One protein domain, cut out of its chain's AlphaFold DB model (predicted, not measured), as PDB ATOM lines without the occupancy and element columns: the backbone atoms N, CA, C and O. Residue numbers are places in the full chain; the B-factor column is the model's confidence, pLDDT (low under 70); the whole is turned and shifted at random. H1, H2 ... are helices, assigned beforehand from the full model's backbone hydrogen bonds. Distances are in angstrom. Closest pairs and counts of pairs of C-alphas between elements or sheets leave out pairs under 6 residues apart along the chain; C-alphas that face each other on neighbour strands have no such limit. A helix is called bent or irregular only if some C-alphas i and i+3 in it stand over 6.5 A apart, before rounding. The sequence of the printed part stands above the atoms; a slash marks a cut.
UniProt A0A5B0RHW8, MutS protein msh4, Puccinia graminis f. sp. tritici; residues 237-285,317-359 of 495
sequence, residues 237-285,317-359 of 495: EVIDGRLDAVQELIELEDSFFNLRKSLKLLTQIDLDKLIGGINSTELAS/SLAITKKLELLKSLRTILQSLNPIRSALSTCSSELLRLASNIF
ATOM      1  N   GLU A 237     103.195 157.558  96.297       90.44
ATOM      2  CA  GLU A 237     104.457 158.250  96.607       90.44
ATOM      3  C   GLU A 237     105.514 157.307  97.212       90.44
ATOM      4  O   GLU A 237     106.695 157.369  96.877       90.44
ATOM      5  N   VAL A 238     105.089 156.372  98.071       90.00
ATOM      6  CA  VAL A 238     105.983 155.376  98.685       90.00
ATOM      7  C   VAL A 238     106.419 154.322  97.667       90.00
ATOM      8  O   VAL A 238     107.541 153.820  97.746       90.00
ATOM      9  N   ILE A 239     105.532 153.942  96.746       93.44
ATOM     10  CA  ILE A 239     105.836 152.981  95.681       93.44
ATOM     11  C   ILE A 239     106.833 153.600  94.701       93.44
ATOM     12  O   ILE A 239     107.884 153.003  94.470       93.44
ATOM     13  N   ASP A 240     106.546 154.799  94.202       95.12
ATOM     14  CA  ASP A 240     107.382 155.505  93.232       95.12
ATOM     15  C   ASP A 240     108.754 155.823  93.832       95.12
ATOM     16  O   ASP A 240     109.767 155.440  93.257       95.12
ATOM     17  N   GLY A 241     108.819 156.332  95.070       94.31
ATOM     18  CA  GLY A 241     110.101 156.579  95.741       94.31
ATOM     19  C   GLY A 241     110.956 155.317  95.950       94.31
ATOM     20  O   GLY A 241     112.188 155.391  95.982       94.31
ATOM     21  N   ARG A 242     110.337 154.130  96.068       94.56
ATOM     22  CA  ARG A 242     111.062 152.843  96.090       94.56
ATOM     23  C   ARG A 242     111.516 152.421  94.694       94.56
ATOM     24  O   ARG A 242     112.613 151.879  94.576       94.56
ATOM     25  N   LEU A 243     110.683 152.617  93.673       95.50
ATOM     26  CA  LEU A 243     111.013 152.289  92.286       95.50
ATOM     27  C   LEU A 243     112.137 153.183  91.757       95.50
ATOM     28  O   LEU A 243     113.064 152.654  91.153       95.50
ATOM     29  N   ASP A 244     112.124 154.474  92.080       95.56
ATOM     30  CA  ASP A 244     113.179 155.430  91.732       95.56
ATOM     31  C   ASP A 244     114.530 155.012  92.322       95.56
ATOM     32  O   ASP A 244     115.539 154.966  91.620       95.56
ATOM     33  N   ALA A 245     114.552 154.619  93.601       94.31
ATOM     34  CA  ALA A 245     115.766 154.122  94.246       94.31
ATOM     35  C   ALA A 245     116.284 152.823  93.600       94.31
ATOM     36  O   ALA A 245     117.493 152.614  93.502       94.31
ATOM     37  N   VAL A 246     115.389 151.931  93.161       94.00
ATOM     38  CA  VAL A 246     115.776 150.703  92.448       94.00
ATOM     39  C   VAL A 246     116.309 151.026  91.056       94.00
ATOM     40  O   VAL A 246     117.336 150.472  90.673       94.00
ATOM     41  N   GLN A 247     115.645 151.918  90.322       95.00
ATOM     42  CA  GLN A 247     116.061 152.358  88.994       95.00
ATOM     43  C   GLN A 247     117.457 152.987  89.041       95.00
ATOM     44  O   GLN A 247     118.333 152.596  88.274       95.00
ATOM     45  N   GLU A 248     117.708 153.869  90.009       93.81
ATOM     46  CA  GLU A 248     119.018 154.492  90.203       93.81
ATOM     47  C   GLU A 248     120.117 153.462  90.514       93.81
ATOM     48  O   GLU A 248     121.222 153.548  89.981       93.81
ATOM     49  N   LEU A 249     119.826 152.442  91.330       91.50
ATOM     50  CA  LEU A 249     120.786 151.366  91.614       91.50
ATOM     51  C   LEU A 249     121.046 150.445  90.412       91.50
ATOM     52  O   LEU A 249     122.090 149.798  90.371       91.50
ATOM     53  N   ILE A 250     120.114 150.358  89.461       93.31
ATOM     54  CA  ILE A 250     120.312 149.634  88.198       93.31
ATOM     55  C   ILE A 250     121.198 150.455  87.254       93.31
ATOM     56  O   ILE A 250     122.056 149.888  86.585       93.31
ATOM     57  N   GLU A 251     121.019 151.776  87.215       92.88
ATOM     58  CA  GLU A 251     121.821 152.682  86.387       92.88
ATOM     59  C   GLU A 251     123.255 152.853  86.922       92.88
ATOM     60  O   GLU A 251     124.206 152.930  86.141       92.88
ATOM     61  N   LEU A 252     123.433 152.861  88.248       92.00
ATOM     62  CA  LEU A 252     124.726 152.985  88.928       92.00
ATOM     63  C   LEU A 252     125.282 151.618  89.365       92.00
ATOM     64  O   LEU A 252     125.382 151.317  90.562       92.00
ATOM     65  N   GLU A 253     125.696 150.794  88.398       89.44
ATOM     66  CA  GLU A 253     126.191 149.429  88.657       89.44
ATOM     67  C   GLU A 253     127.355 149.386  89.668       89.44
ATOM     68  O   GLU A 253     127.376 148.539  90.568       89.44
ATOM     69  N   ASP A 254     128.306 150.322  89.578       88.75
ATOM     70  CA  ASP A 254     129.464 150.381  90.479       88.75
ATOM     71  C   ASP A 254     129.044 150.601  91.940       88.75
ATOM     72  O   ASP A 254     129.495 149.884  92.845       88.75
ATOM     73  N   SER A 255     128.141 151.557  92.183       86.56
ATOM     74  CA  SER A 255     127.580 151.818  93.514       86.56
ATOM     75  C   SER A 255     126.826 150.597  94.037       86.56
ATOM     76  O   SER A 255     127.009 150.217  95.198       86.56
ATOM     77  N   PHE A 256     126.055 149.916  93.183       89.81
ATOM     78  CA  PHE A 256     125.353 148.688  93.549       89.81
ATOM     79  C   PHE A 256     126.312 147.573  93.990       89.81
ATOM     80  O   PHE A 256     126.135 146.999  95.070       89.81
ATOM     81  N   PHE A 257     127.359 147.267  93.215       90.25
ATOM     82  CA  PHE A 257     128.317 146.218  93.579       90.25
ATOM     83  C   PHE A 257     129.127 146.572  94.833       90.25
ATOM     84  O   PHE A 257     129.368 145.692  95.671       90.25
ATOM     85  N   ASN A 258     129.500 147.841  95.006       89.06
ATOM     86  CA  ASN A 258     130.195 148.321  96.202       89.06
ATOM     87  C   ASN A 258     129.313 148.225  97.452       89.06
ATOM     88  O   ASN A 258     129.751 147.690  98.479       89.06
ATOM     89  N   LEU A 259     128.045 148.633  97.358       88.38
ATOM     90  CA  LEU A 259     127.065 148.473  98.431       88.38
ATOM     91  C   LEU A 259     126.869 146.991  98.768       88.38
ATOM     92  O   LEU A 259     126.933 146.589  99.932       88.38
ATOM     93  N   ARG A 260     126.732 146.144  97.742       90.31
ATOM     94  CA  ARG A 260     126.571 144.694  97.885       90.31
ATOM     95  C   ARG A 260     127.763 144.055  98.608       90.31
ATOM     96  O   ARG A 260     127.576 143.230  99.504       90.31
ATOM     97  N   LYS A 261     128.991 144.446  98.256       88.75
ATOM     98  CA  LYS A 261     130.227 143.978  98.905       88.75
ATOM     99  C   LYS A 261     130.293 144.401 100.373       88.75
ATOM    100  O   LYS A 261     130.677 143.590 101.214       88.75
ATOM    101  N   SER A 262     129.876 145.627 100.672       86.62
ATOM    102  CA  SER A 262     129.893 146.198 102.022       86.62
ATOM    103  C   SER A 262     128.856 145.533 102.930       86.62
ATOM    104  O   SER A 262     129.191 145.048 104.009       86.62
ATOM    105  N   LEU A 263     127.621 145.372 102.445       87.00
ATOM    106  CA  LEU A 263     126.543 144.685 103.164       87.00
ATOM    107  C   LEU A 263     126.829 143.197 103.397       87.00
ATOM    108  O   LEU A 263     126.342 142.615 104.367       87.00
ATOM    109  N   LYS A 264     127.649 142.560 102.552       86.94
ATOM    110  CA  LYS A 264     128.050 141.160 102.739       86.94
ATOM    111  C   LYS A 264     128.819 140.942 104.047       86.94
ATOM    112  O   LYS A 264     128.692 139.869 104.640       86.94
ATOM    113  N   LEU A 265     129.562 141.944 104.526       82.88
ATOM    114  CA  LEU A 265     130.254 141.898 105.824       82.88
ATOM    115  C   LEU A 265     129.269 141.801 107.001       82.88
ATOM    116  O   LEU A 265     129.601 141.232 108.038       82.88
ATOM    117  N   LEU A 266     128.038 142.281 106.812       82.19
ATOM    118  CA  LEU A 266     126.979 142.320 107.824       82.19
ATOM    119  C   LEU A 266     126.092 141.068 107.836       82.19
ATOM    120  O   LEU A 266     125.131 141.002 108.596       82.19
ATOM    121  N   THR A 267     126.399 140.056 107.019       77.94
ATOM    122  CA  THR A 267     125.542 138.865 106.853       77.94
ATOM    123  C   THR A 267     125.237 138.113 108.145       77.94
ATOM    124  O   THR A 267     124.146 137.575 108.308       77.94
ATOM    125  N   GLN A 268     126.199 138.060 109.061       70.50
ATOM    126  CA  GLN A 268     126.082 137.320 110.321       70.50
ATOM    127  C   GLN A 268     125.676 138.211 111.502       70.50
ATOM    128  O   GLN A 268     125.583 137.724 112.627       70.50
ATOM    129  N   ILE A 269     125.466 139.511 111.271       77.25
ATOM    130  CA  ILE A 269     125.240 140.485 112.337       77.25
ATOM    131  C   ILE A 269     123.779 140.920 112.313       77.25
ATOM    132  O   ILE A 269     123.282 141.470 111.332       77.25
ATOM    133  N   ASP A 270     123.093 140.677 113.422       77.19
ATOM    134  CA  ASP A 270     121.743 141.167 113.654       77.19
ATOM    135  C   ASP A 270     121.822 142.413 114.544       77.19
ATOM    136  O   ASP A 270     122.086 142.301 115.742       77.19
ATOM    137  N   LEU A 271     121.652 143.598 113.942       75.69
ATOM    138  CA  LEU A 271     121.739 144.884 114.649       75.69
ATOM    139  C   LEU A 271     120.754 144.954 115.818       75.69
ATOM    140  O   LEU A 271     121.112 145.445 116.885       75.69
ATOM    141  N   ASP A 272     119.550 144.407 115.653       69.94
ATOM    142  CA  ASP A 272     118.544 144.444 116.713       69.94
ATOM    143  C   ASP A 272     118.980 143.590 117.917       69.94
ATOM    144  O   ASP A 272     118.840 144.004 119.069       69.94
ATOM    145  N   LYS A 273     119.594 142.422 117.663       73.81
ATOM    146  CA  LYS A 273     120.177 141.578 118.726       73.81
ATOM    147  C   LYS A 273     121.375 142.241 119.388       73.81
ATOM    148  O   LYS A 273     121.563 142.075 120.592       73.81
ATOM    149  N   LEU A 274     122.189 142.957 118.616       76.56
ATOM    150  CA  LEU A 274     123.335 143.694 119.138       76.56
ATOM    151  C   LEU A 274     122.875 144.780 120.120       76.56
ATOM    152  O   LEU A 274     123.365 144.809 121.246       76.56
ATOM    153  N   ILE A 275     121.896 145.602 119.732       72.81
ATOM    154  CA  ILE A 275     121.335 146.663 120.583       72.81
ATOM    155  C   ILE A 275     120.708 146.064 121.851       72.81
ATOM    156  O   ILE A 275     121.049 146.472 122.963       72.81
ATOM    157  N   GLY A 276     119.865 145.033 121.715       67.25
ATOM    158  CA  GLY A 276     119.267 144.350 122.869       67.25
ATOM    159  C   GLY A 276     120.309 143.708 123.799       67.25
ATOM    160  O   GLY A 276     120.164 143.722 125.027       67.25
ATOM    161  N   GLY A 277     121.397 143.186 123.226       68.88
ATOM    162  CA  GLY A 277     122.538 142.641 123.955       68.88
ATOM    163  C   GLY A 277     123.287 143.701 124.760       68.88
ATOM    164  O   GLY A 277     123.562 143.473 125.938       68.88
ATOM    165  N   ILE A 278     123.567 144.862 124.164       72.88
ATOM    166  CA  ILE A 278     124.246 145.982 124.832       72.88
ATOM    167  C   ILE A 278     123.413 146.465 126.028       72.88
ATOM    168  O   ILE A 278     123.920 146.458 127.154       72.88
ATOM    169  N   ASN A 279     122.116 146.720 125.831       65.88
ATOM    170  CA  ASN A 279     121.204 147.144 126.903       65.88
ATOM    171  C   ASN A 279     121.169 146.129 128.059       65.88
ATOM    172  O   ASN A 279     121.222 146.484 129.236       65.88
ATOM    173  N   SER A 280     121.161 144.833 127.732       63.22
ATOM    174  CA  SER A 280     121.191 143.755 128.730       63.22
ATOM    175  C   SER A 280     122.504 143.687 129.521       63.22
ATOM    176  O   SER A 280     122.528 143.153 130.633       63.22
ATOM    177  N   THR A 281     123.612 144.186 128.962       62.06
ATOM    178  CA  THR A 281     124.934 144.140 129.602       62.06
ATOM    179  C   THR A 281     125.216 145.301 130.546       62.06
ATOM    180  O   THR A 281     125.921 145.075 131.536       62.06
ATOM    181  N   GLU A 282     124.671 146.492 130.287       54.69
ATOM    182  CA  GLU A 282     124.744 147.637 131.212       54.69
ATOM    183  C   GLU A 282     123.996 147.339 132.520       54.69
ATOM    184  O   GLU A 282     124.519 147.550 133.619       54.69
ATOM    185  N   LEU A 283     122.838 146.689 132.390       47.41
ATOM    186  CA  LEU A 283     122.003 146.170 133.477       47.41
ATOM    187  C   LEU A 283     122.738 145.217 134.443       47.41
ATOM    188  O   LEU A 283     122.361 145.092 135.611       47.41
ATOM    189  N   ALA A 284     123.779 144.518 133.977       47.31
ATOM    190  CA  ALA A 284     124.571 143.608 134.804       47.31
ATOM    191  C   ALA A 284     125.731 144.314 135.529       47.31
ATOM    192  O   ALA A 284     126.051 143.943 136.657       47.31
ATOM    193  N   SER A 285     126.346 145.336 134.919       44.03
ATOM    194  CA  SER A 285     127.467 146.094 135.506       44.03
ATOM    195  C   SER A 285     127.050 147.012 136.656       44.03
ATOM    196  O   SER A 285     127.800 147.144 137.620       44.03
ATOM    197  N   SER A 317     133.692 134.939 133.212       66.06
ATOM    198  CA  SER A 317     134.387 134.759 131.933       66.06
ATOM    199  C   SER A 317     133.432 134.627 130.738       66.06
ATOM    200  O   SER A 317     133.709 135.160 129.658       66.06
ATOM    201  N   LEU A 318     132.272 133.984 130.916       68.94
ATOM    202  CA  LEU A 318     131.268 133.829 129.861       68.94
ATOM    203  C   LEU A 318     130.557 135.155 129.568       68.94
ATOM    204  O   LEU A 318     130.277 135.463 128.409       68.94
ATOM    205  N   ALA A 319     130.282 135.955 130.601       69.69
ATOM    206  CA  ALA A 319     129.680 137.276 130.443       69.69
ATOM    207  C   ALA A 319     130.625 138.243 129.710       69.69
ATOM    208  O   ALA A 319     130.198 138.936 128.789       69.69
ATOM    209  N   ILE A 320     131.915 138.240 130.064       73.19
ATOM    210  CA  ILE A 320     132.941 139.053 129.394       73.19
ATOM    211  C   ILE A 320     133.105 138.624 127.931       73.19
ATOM    212  O   ILE A 320     133.136 139.474 127.045       73.19
ATOM    213  N   THR A 321     133.126 137.316 127.660       74.50
ATOM    214  CA  THR A 321     133.207 136.789 126.288       74.50
ATOM    215  C   THR A 321     132.052 137.293 125.420       74.50
ATOM    216  O   THR A 321     132.281 137.773 124.313       74.50
ATOM    217  N   LYS A 322     130.819 137.282 125.944       76.31
ATOM    218  CA  LYS A 322     129.657 137.842 125.236       76.31
ATOM    219  C   LYS A 322     129.806 139.340 124.962       76.31
ATOM    220  O   LYS A 322     129.479 139.783 123.867       76.31
ATOM    221  N   LYS A 323     130.317 140.124 125.921       78.50
ATOM    222  CA  LYS A 323     130.577 141.562 125.711       78.50
ATOM    223  C   LYS A 323     131.600 141.796 124.594       78.50
ATOM    224  O   LYS A 323     131.396 142.674 123.763       78.50
ATOM    225  N   LEU A 324     132.662 140.990 124.538       78.94
ATOM    226  CA  LEU A 324     133.669 141.065 123.472       78.94
ATOM    227  C   LEU A 324     133.097 140.688 122.099       78.94
ATOM    228  O   LEU A 324     133.446 141.319 121.103       78.94
ATOM    229  N   GLU A 325     132.195 139.706 122.031       79.38
ATOM    230  CA  GLU A 325     131.486 139.358 120.792       79.38
ATOM    231  C   GLU A 325     130.567 140.492 120.314       79.38
ATOM    232  O   GLU A 325     130.570 140.813 119.127       79.38
ATOM    233  N   LEU A 326     129.838 141.152 121.220       82.44
ATOM    234  CA  LEU A 326     129.027 142.328 120.874       82.44
ATOM    235  C   LEU A 326     129.908 143.476 120.360       82.44
ATOM    236  O   LEU A 326     129.611 144.071 119.326       82.44
ATOM    237  N   LEU A 327     131.031 143.738 121.033       82.00
ATOM    238  CA  LEU A 327     131.989 144.761 120.621       82.00
ATOM    239  C   LEU A 327     132.588 144.455 119.239       82.00
ATOM    240  O   LEU A 327     132.727 145.356 118.411       82.00
ATOM    241  N   LYS A 328     132.879 143.178 118.955       80.81
ATOM    242  CA  LYS A 328     133.299 142.718 117.625       80.81
ATOM    243  C   LYS A 328     132.261 143.066 116.563       80.81
ATOM    244  O   LYS A 328     132.612 143.630 115.529       80.81
ATOM    245  N   SER A 329     131.002 142.706 116.809       83.56
ATOM    246  CA  SER A 329     129.900 142.963 115.883       83.56
ATOM    247  C   SER A 329     129.713 144.456 115.630       83.56
ATOM    248  O   SER A 329     129.604 144.855 114.472       83.56
ATOM    249  N   LEU A 330     129.751 145.283 116.681       85.81
ATOM    250  CA  LEU A 330     129.657 146.739 116.566       85.81
ATOM    251  C   LEU A 330     130.781 147.306 115.692       85.81
ATOM    252  O   LEU A 330     130.522 148.035 114.741       85.81
ATOM    253  N   ARG A 331     132.023 146.893 115.947       83.75
ATOM    254  CA  ARG A 331     133.182 147.306 115.151       83.75
ATOM    255  C   ARG A 331     133.044 146.930 113.674       83.75
ATOM    256  O   ARG A 331     133.315 147.753 112.806       83.75
ATOM    257  N   THR A 332     132.620 145.699 113.374       83.50
ATOM    258  CA  THR A 332     132.412 145.259 111.981       83.50
ATOM    259  C   THR A 332     131.347 146.102 111.273       83.50
ATOM    260  O   THR A 332     131.506 146.405 110.091       83.50
ATOM    261  N   ILE A 333     130.295 146.523 111.987       85.56
ATOM    262  CA  ILE A 333     129.289 147.442 111.441       85.56
ATOM    263  C   ILE A 333     129.927 148.784 111.092       85.56
ATOM    264  O   ILE A 333     129.816 149.210 109.945       85.56
ATOM    265  N   LEU A 334     130.645 149.409 112.026       85.56
ATOM    266  CA  LEU A 334     131.253 150.725 111.804       85.56
ATOM    267  C   LEU A 334     132.271 150.713 110.656       85.56
ATOM    268  O   LEU A 334     132.251 151.594 109.804       85.56
ATOM    269  N   GLN A 335     133.078 149.655 110.541       83.31
ATOM    270  CA  GLN A 335     134.011 149.493 109.420       83.31
ATOM    271  C   GLN A 335     133.307 149.387 108.058       83.31
ATOM    272  O   GLN A 335     133.871 149.782 107.037       83.31
ATOM    273  N   SER A 336     132.078 148.863 108.023       84.44
ATOM    274  CA  SER A 336     131.284 148.786 106.793       84.44
ATOM    275  C   SER A 336     130.626 150.115 106.405       84.44
ATOM    276  O   SER A 336     130.251 150.270 105.243       84.44
ATOM    277  N   LEU A 337     130.524 151.082 107.330       85.75
ATOM    278  CA  LEU A 337     129.861 152.366 107.081       85.75
ATOM    279  C   LEU A 337     130.607 153.214 106.055       85.75
ATOM    280  O   LEU A 337     129.972 153.762 105.165       85.75
ATOM    281  N   ASN A 338     131.938 153.288 106.124       85.50
ATOM    282  CA  ASN A 338     132.720 154.114 105.195       85.50
ATOM    283  C   ASN A 338     132.523 153.698 103.721       85.50
ATOM    284  O   ASN A 338     132.188 154.556 102.901       85.50
ATOM    285  N   PRO A 339     132.626 152.401 103.364       86.94
ATOM    286  CA  PRO A 339     132.244 151.927 102.036       86.94
ATOM    287  C   PRO A 339     130.792 152.249 101.647       86.94
ATOM    288  O   PRO A 339     130.546 152.639 100.508       86.94
ATOM    289  N   ILE A 340     129.838 152.124 102.579       87.69
ATOM    290  CA  ILE A 340     128.419 152.430 102.326       87.69
ATOM    291  C   ILE A 340     128.229 153.923 102.030       87.69
ATOM    292  O   ILE A 340     127.604 154.252 101.027       87.69
ATOM    293  N   ARG A 341     128.830 154.815 102.828       88.88
ATOM    294  CA  ARG A 341     128.819 156.272 102.606       88.88
ATOM    295  C   ARG A 341     129.357 156.617 101.217       88.88
ATOM    296  O   ARG A 341     128.708 157.332 100.467       88.88
ATOM    297  N   SER A 342     130.496 156.033 100.832       86.56
ATOM    298  CA  SER A 342     131.089 156.274  99.507       86.56
ATOM    299  C   SER A 342     130.245 155.745  98.341       86.56
ATOM    300  O   SER A 342     130.276 156.310  97.255       86.56
ATOM    301  N   ALA A 343     129.489 154.662  98.551       86.94
ATOM    302  CA  ALA A 343     128.607 154.109  97.527       86.94
ATOM    303  C   ALA A 343     127.316 154.928  97.369       86.94
ATOM    304  O   ALA A 343     126.772 154.982  96.269       86.94
ATOM    305  N   LEU A 344     126.834 155.545  98.455       86.81
ATOM    306  CA  LEU A 344     125.606 156.346  98.479       86.81
ATOM    307  C   LEU A 344     125.830 157.821  98.130       86.81
ATOM    308  O   LEU A 344     124.879 158.487  97.733       86.81
ATOM    309  N   SER A 345     127.062 158.337  98.216       84.50
ATOM    310  CA  SER A 345     127.360 159.752  97.942       84.50
ATOM    311  C   SER A 345     127.067 160.186  96.503       84.50
ATOM    312  O   SER A 345     126.950 161.376  96.225       84.50
ATOM    313  N   THR A 346     127.002 159.235  95.570       84.00
ATOM    314  CA  THR A 346     126.675 159.477  94.158       84.00
ATOM    315  C   THR A 346     125.184 159.346  93.852       84.00
ATOM    316  O   THR A 346     124.780 159.647  92.733       84.00
ATOM    317  N   CYS A 347     124.373 158.918  94.823       86.06
ATOM    318  CA  CYS A 347     122.938 158.733  94.659       86.06
ATOM    319  C   CYS A 347     122.162 160.038  94.900       86.06
ATOM    320  O   CYS A 347     122.528 160.883  95.718       86.06
ATOM    321  N   SER A 348     121.051 160.178  94.190       88.00
ATOM    322  CA  SER A 348     120.232 161.380  94.057       88.00
ATOM    323  C   SER A 348     118.761 161.144  94.401       88.00
ATOM    324  O   SER A 348     118.066 162.106  94.742       88.00
ATOM    325  N   SER A 349     118.288 159.890  94.382       90.88
ATOM    326  CA  SER A 349     116.935 159.545  94.818       90.88
ATOM    327  C   SER A 349     116.707 159.935  96.277       90.88
ATOM    328  O   SER A 349     117.590 159.837  97.137       90.88
ATOM    329  N   GLU A 350     115.484 160.378  96.575       90.94
ATOM    330  CA  GLU A 350     115.129 160.887  97.898       90.94
ATOM    331  C   GLU A 350     115.385 159.849  98.997       90.94
ATOM    332  O   GLU A 350     115.980 160.166 100.029       90.94
ATOM    333  N   LEU A 351     115.013 158.591  98.744       90.56
ATOM    334  CA  LEU A 351     115.178 157.495  99.694       90.56
ATOM    335  C   LEU A 351     116.657 157.193  99.990       90.56
ATOM    336  O   LEU A 351     117.020 157.008 101.153       90.56
ATOM    337  N   LEU A 352     117.516 157.150  98.964       89.44
ATOM    338  CA  LEU A 352     118.946 156.877  99.150       89.44
ATOM    339  C   LEU A 352     119.666 158.061  99.799       89.44
ATOM    340  O   LEU A 352     120.548 157.848 100.630       89.44
ATOM    341  N   ARG A 353     119.241 159.297  99.518       89.50
ATOM    342  CA  ARG A 353     119.762 160.494 100.188       89.50
ATOM    343  C   ARG A 353     119.394 160.524 101.669       89.50
ATOM    344  O   ARG A 353     120.249 160.800 102.506       89.50
ATOM    345  N   LEU A 354     118.149 160.187 102.011       88.25
ATOM    346  CA  LEU A 354     117.733 160.026 103.408       88.25
ATOM    347  C   LEU A 354     118.564 158.946 104.112       88.25
ATOM    348  O   LEU A 354     118.988 159.148 105.247       88.25
ATOM    349  N   ALA A 355     118.842 157.829 103.434       88.25
ATOM    350  CA  ALA A 355     119.719 156.795 103.970       88.25
ATOM    351  C   ALA A 355     121.162 157.300 104.171       88.25
ATOM    352  O   ALA A 355     121.738 157.033 105.224       88.25
ATOM    353  N   SER A 356     121.726 158.060 103.223       88.38
ATOM    354  CA  SER A 356     123.066 158.662 103.357       88.38
ATOM    355  C   SER A 356     123.153 159.569 104.582       88.38
ATOM    356  O   SER A 356     124.047 159.397 105.405       88.38
ATOM    357  N   ASN A 357     122.158 160.442 104.776       87.25
ATOM    358  CA  ASN A 357     122.105 161.359 105.916       87.25
ATOM    359  C   ASN A 357     122.129 160.627 107.267       87.25
ATOM    360  O   ASN A 357     122.754 161.097 108.212       87.25
ATOM    361  N   ILE A 358     121.467 159.467 107.365       86.69
ATOM    362  CA  ILE A 358     121.488 158.638 108.582       86.69
ATOM    363  C   ILE A 358     122.896 158.091 108.839       86.69
ATOM    364  O   ILE A 358     123.333 158.007 109.985       86.69
ATOM    365  N   PHE A 359     123.617 157.703 107.786       86.12
ATOM    366  CA  PHE A 359     124.973 157.184 107.930       86.12
ATOM    367  C   PHE A 359     126.012 158.277 108.185       86.12
ATOM    368  O   PHE A 359     127.074 157.948 108.701       86.12
TER     369      PHE A 359
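This is residues 237 to 285 and 317 to 359 of the 495 residues of the protein "MutS protein msh4" of Puccinia graminis f. sp. tritici (UniProt A0A5B0RHW8). One long helix, H4, makes the long axis of a loose, L-like helical frame: H2 runs beside its last part and H3 slants along its first half, while H1 stands crosswise at the H2 end, making a corner with H2. H5 folds back from the end of H4 and bridges H4 and H1. The printed part has 92 residues with five named helices, H1 to H5 in chain order, and no named strand; the class is all helix. The whole is loose, with a radius of gyration of the C-alphas of 16.7 A, and elongated, spanning 51 by 27 by 18 A.

H4, residues 317 to 344, is the hub and touches three other helices. With residues 336 to 344 alone it touches H2, residues 253 to 264, at a shallow tilt of 3 degrees, opposite ways; the closest C-alphas are those of Ser 255 and Ala 343, 4.7 A apart. With residues 323 to 330 alone it touches H3, residues 271 to 285, at a steep tilt of 38 degrees, opposite ways; the closest C-alphas, of Leu 274 and Leu 326, are 6.1 A apart. H4 and H5, residues 350 to 359, form a helical hairpin at a steep tilt of 44 degrees, opposite ways, with the C-alphas of Leu 344 and Ser 356 closest at 6.0 A. H5 also touches H1, residues 237 to 251, about perpendicular at 78 degrees; the C-alphas of Ala 245 and Leu 351 are closest, at 6.4 A. H1 and H2 only just touch, and only at the corner, with 3 pairs of C-alphas within 8 A, the closest being Leu 249 and Phe 256 at 5.6 A; they are about perpendicular at 76 degrees. The helix packing is mostly crossed, one of four such pairs being at a shallow tilt. H2 and H3 are apart, and so are H1 and H4. Every O i to N i+4 pair is within hydrogen-bond range in H1, H2 and H5, against 9 of 11 in H3 and 22 of 24 in H4.

H4 measures 40.8 A from C-alpha 317 at (134.387, 134.759, 131.933) to C-alpha 344 at (125.606, 156.346, 98.479). It has a kink of 30 degrees near residue 338 and is neither bent nor irregular, but only just: C-alphas 335 and 338 are 6.4 A apart. H3 measures 21.7 A, H1 20.9 A, H2 16.4 A and H5 14.5 A. H1 begins at C-alpha 237, (104.457, 158.250, 96.607), and H5 ends at C-alpha 359, (124.973, 157.184, 107.930).

The C-alphas farthest apart, of Glu 237 and Ser 317, are 51.9 A apart. Residues 286 to 316 are not printed, and C-alphas 285 and 317 are 13.8 A apart across this cut between H3 and H4. Of the links printed whole, H1 to H2 and H4 to H5 are tight and H2 to H3 is short. The mean pLDDT of the printed part is 82.5; residue 272, residues 276 to 277, 279 to 285 and 317 to 319 are under 70.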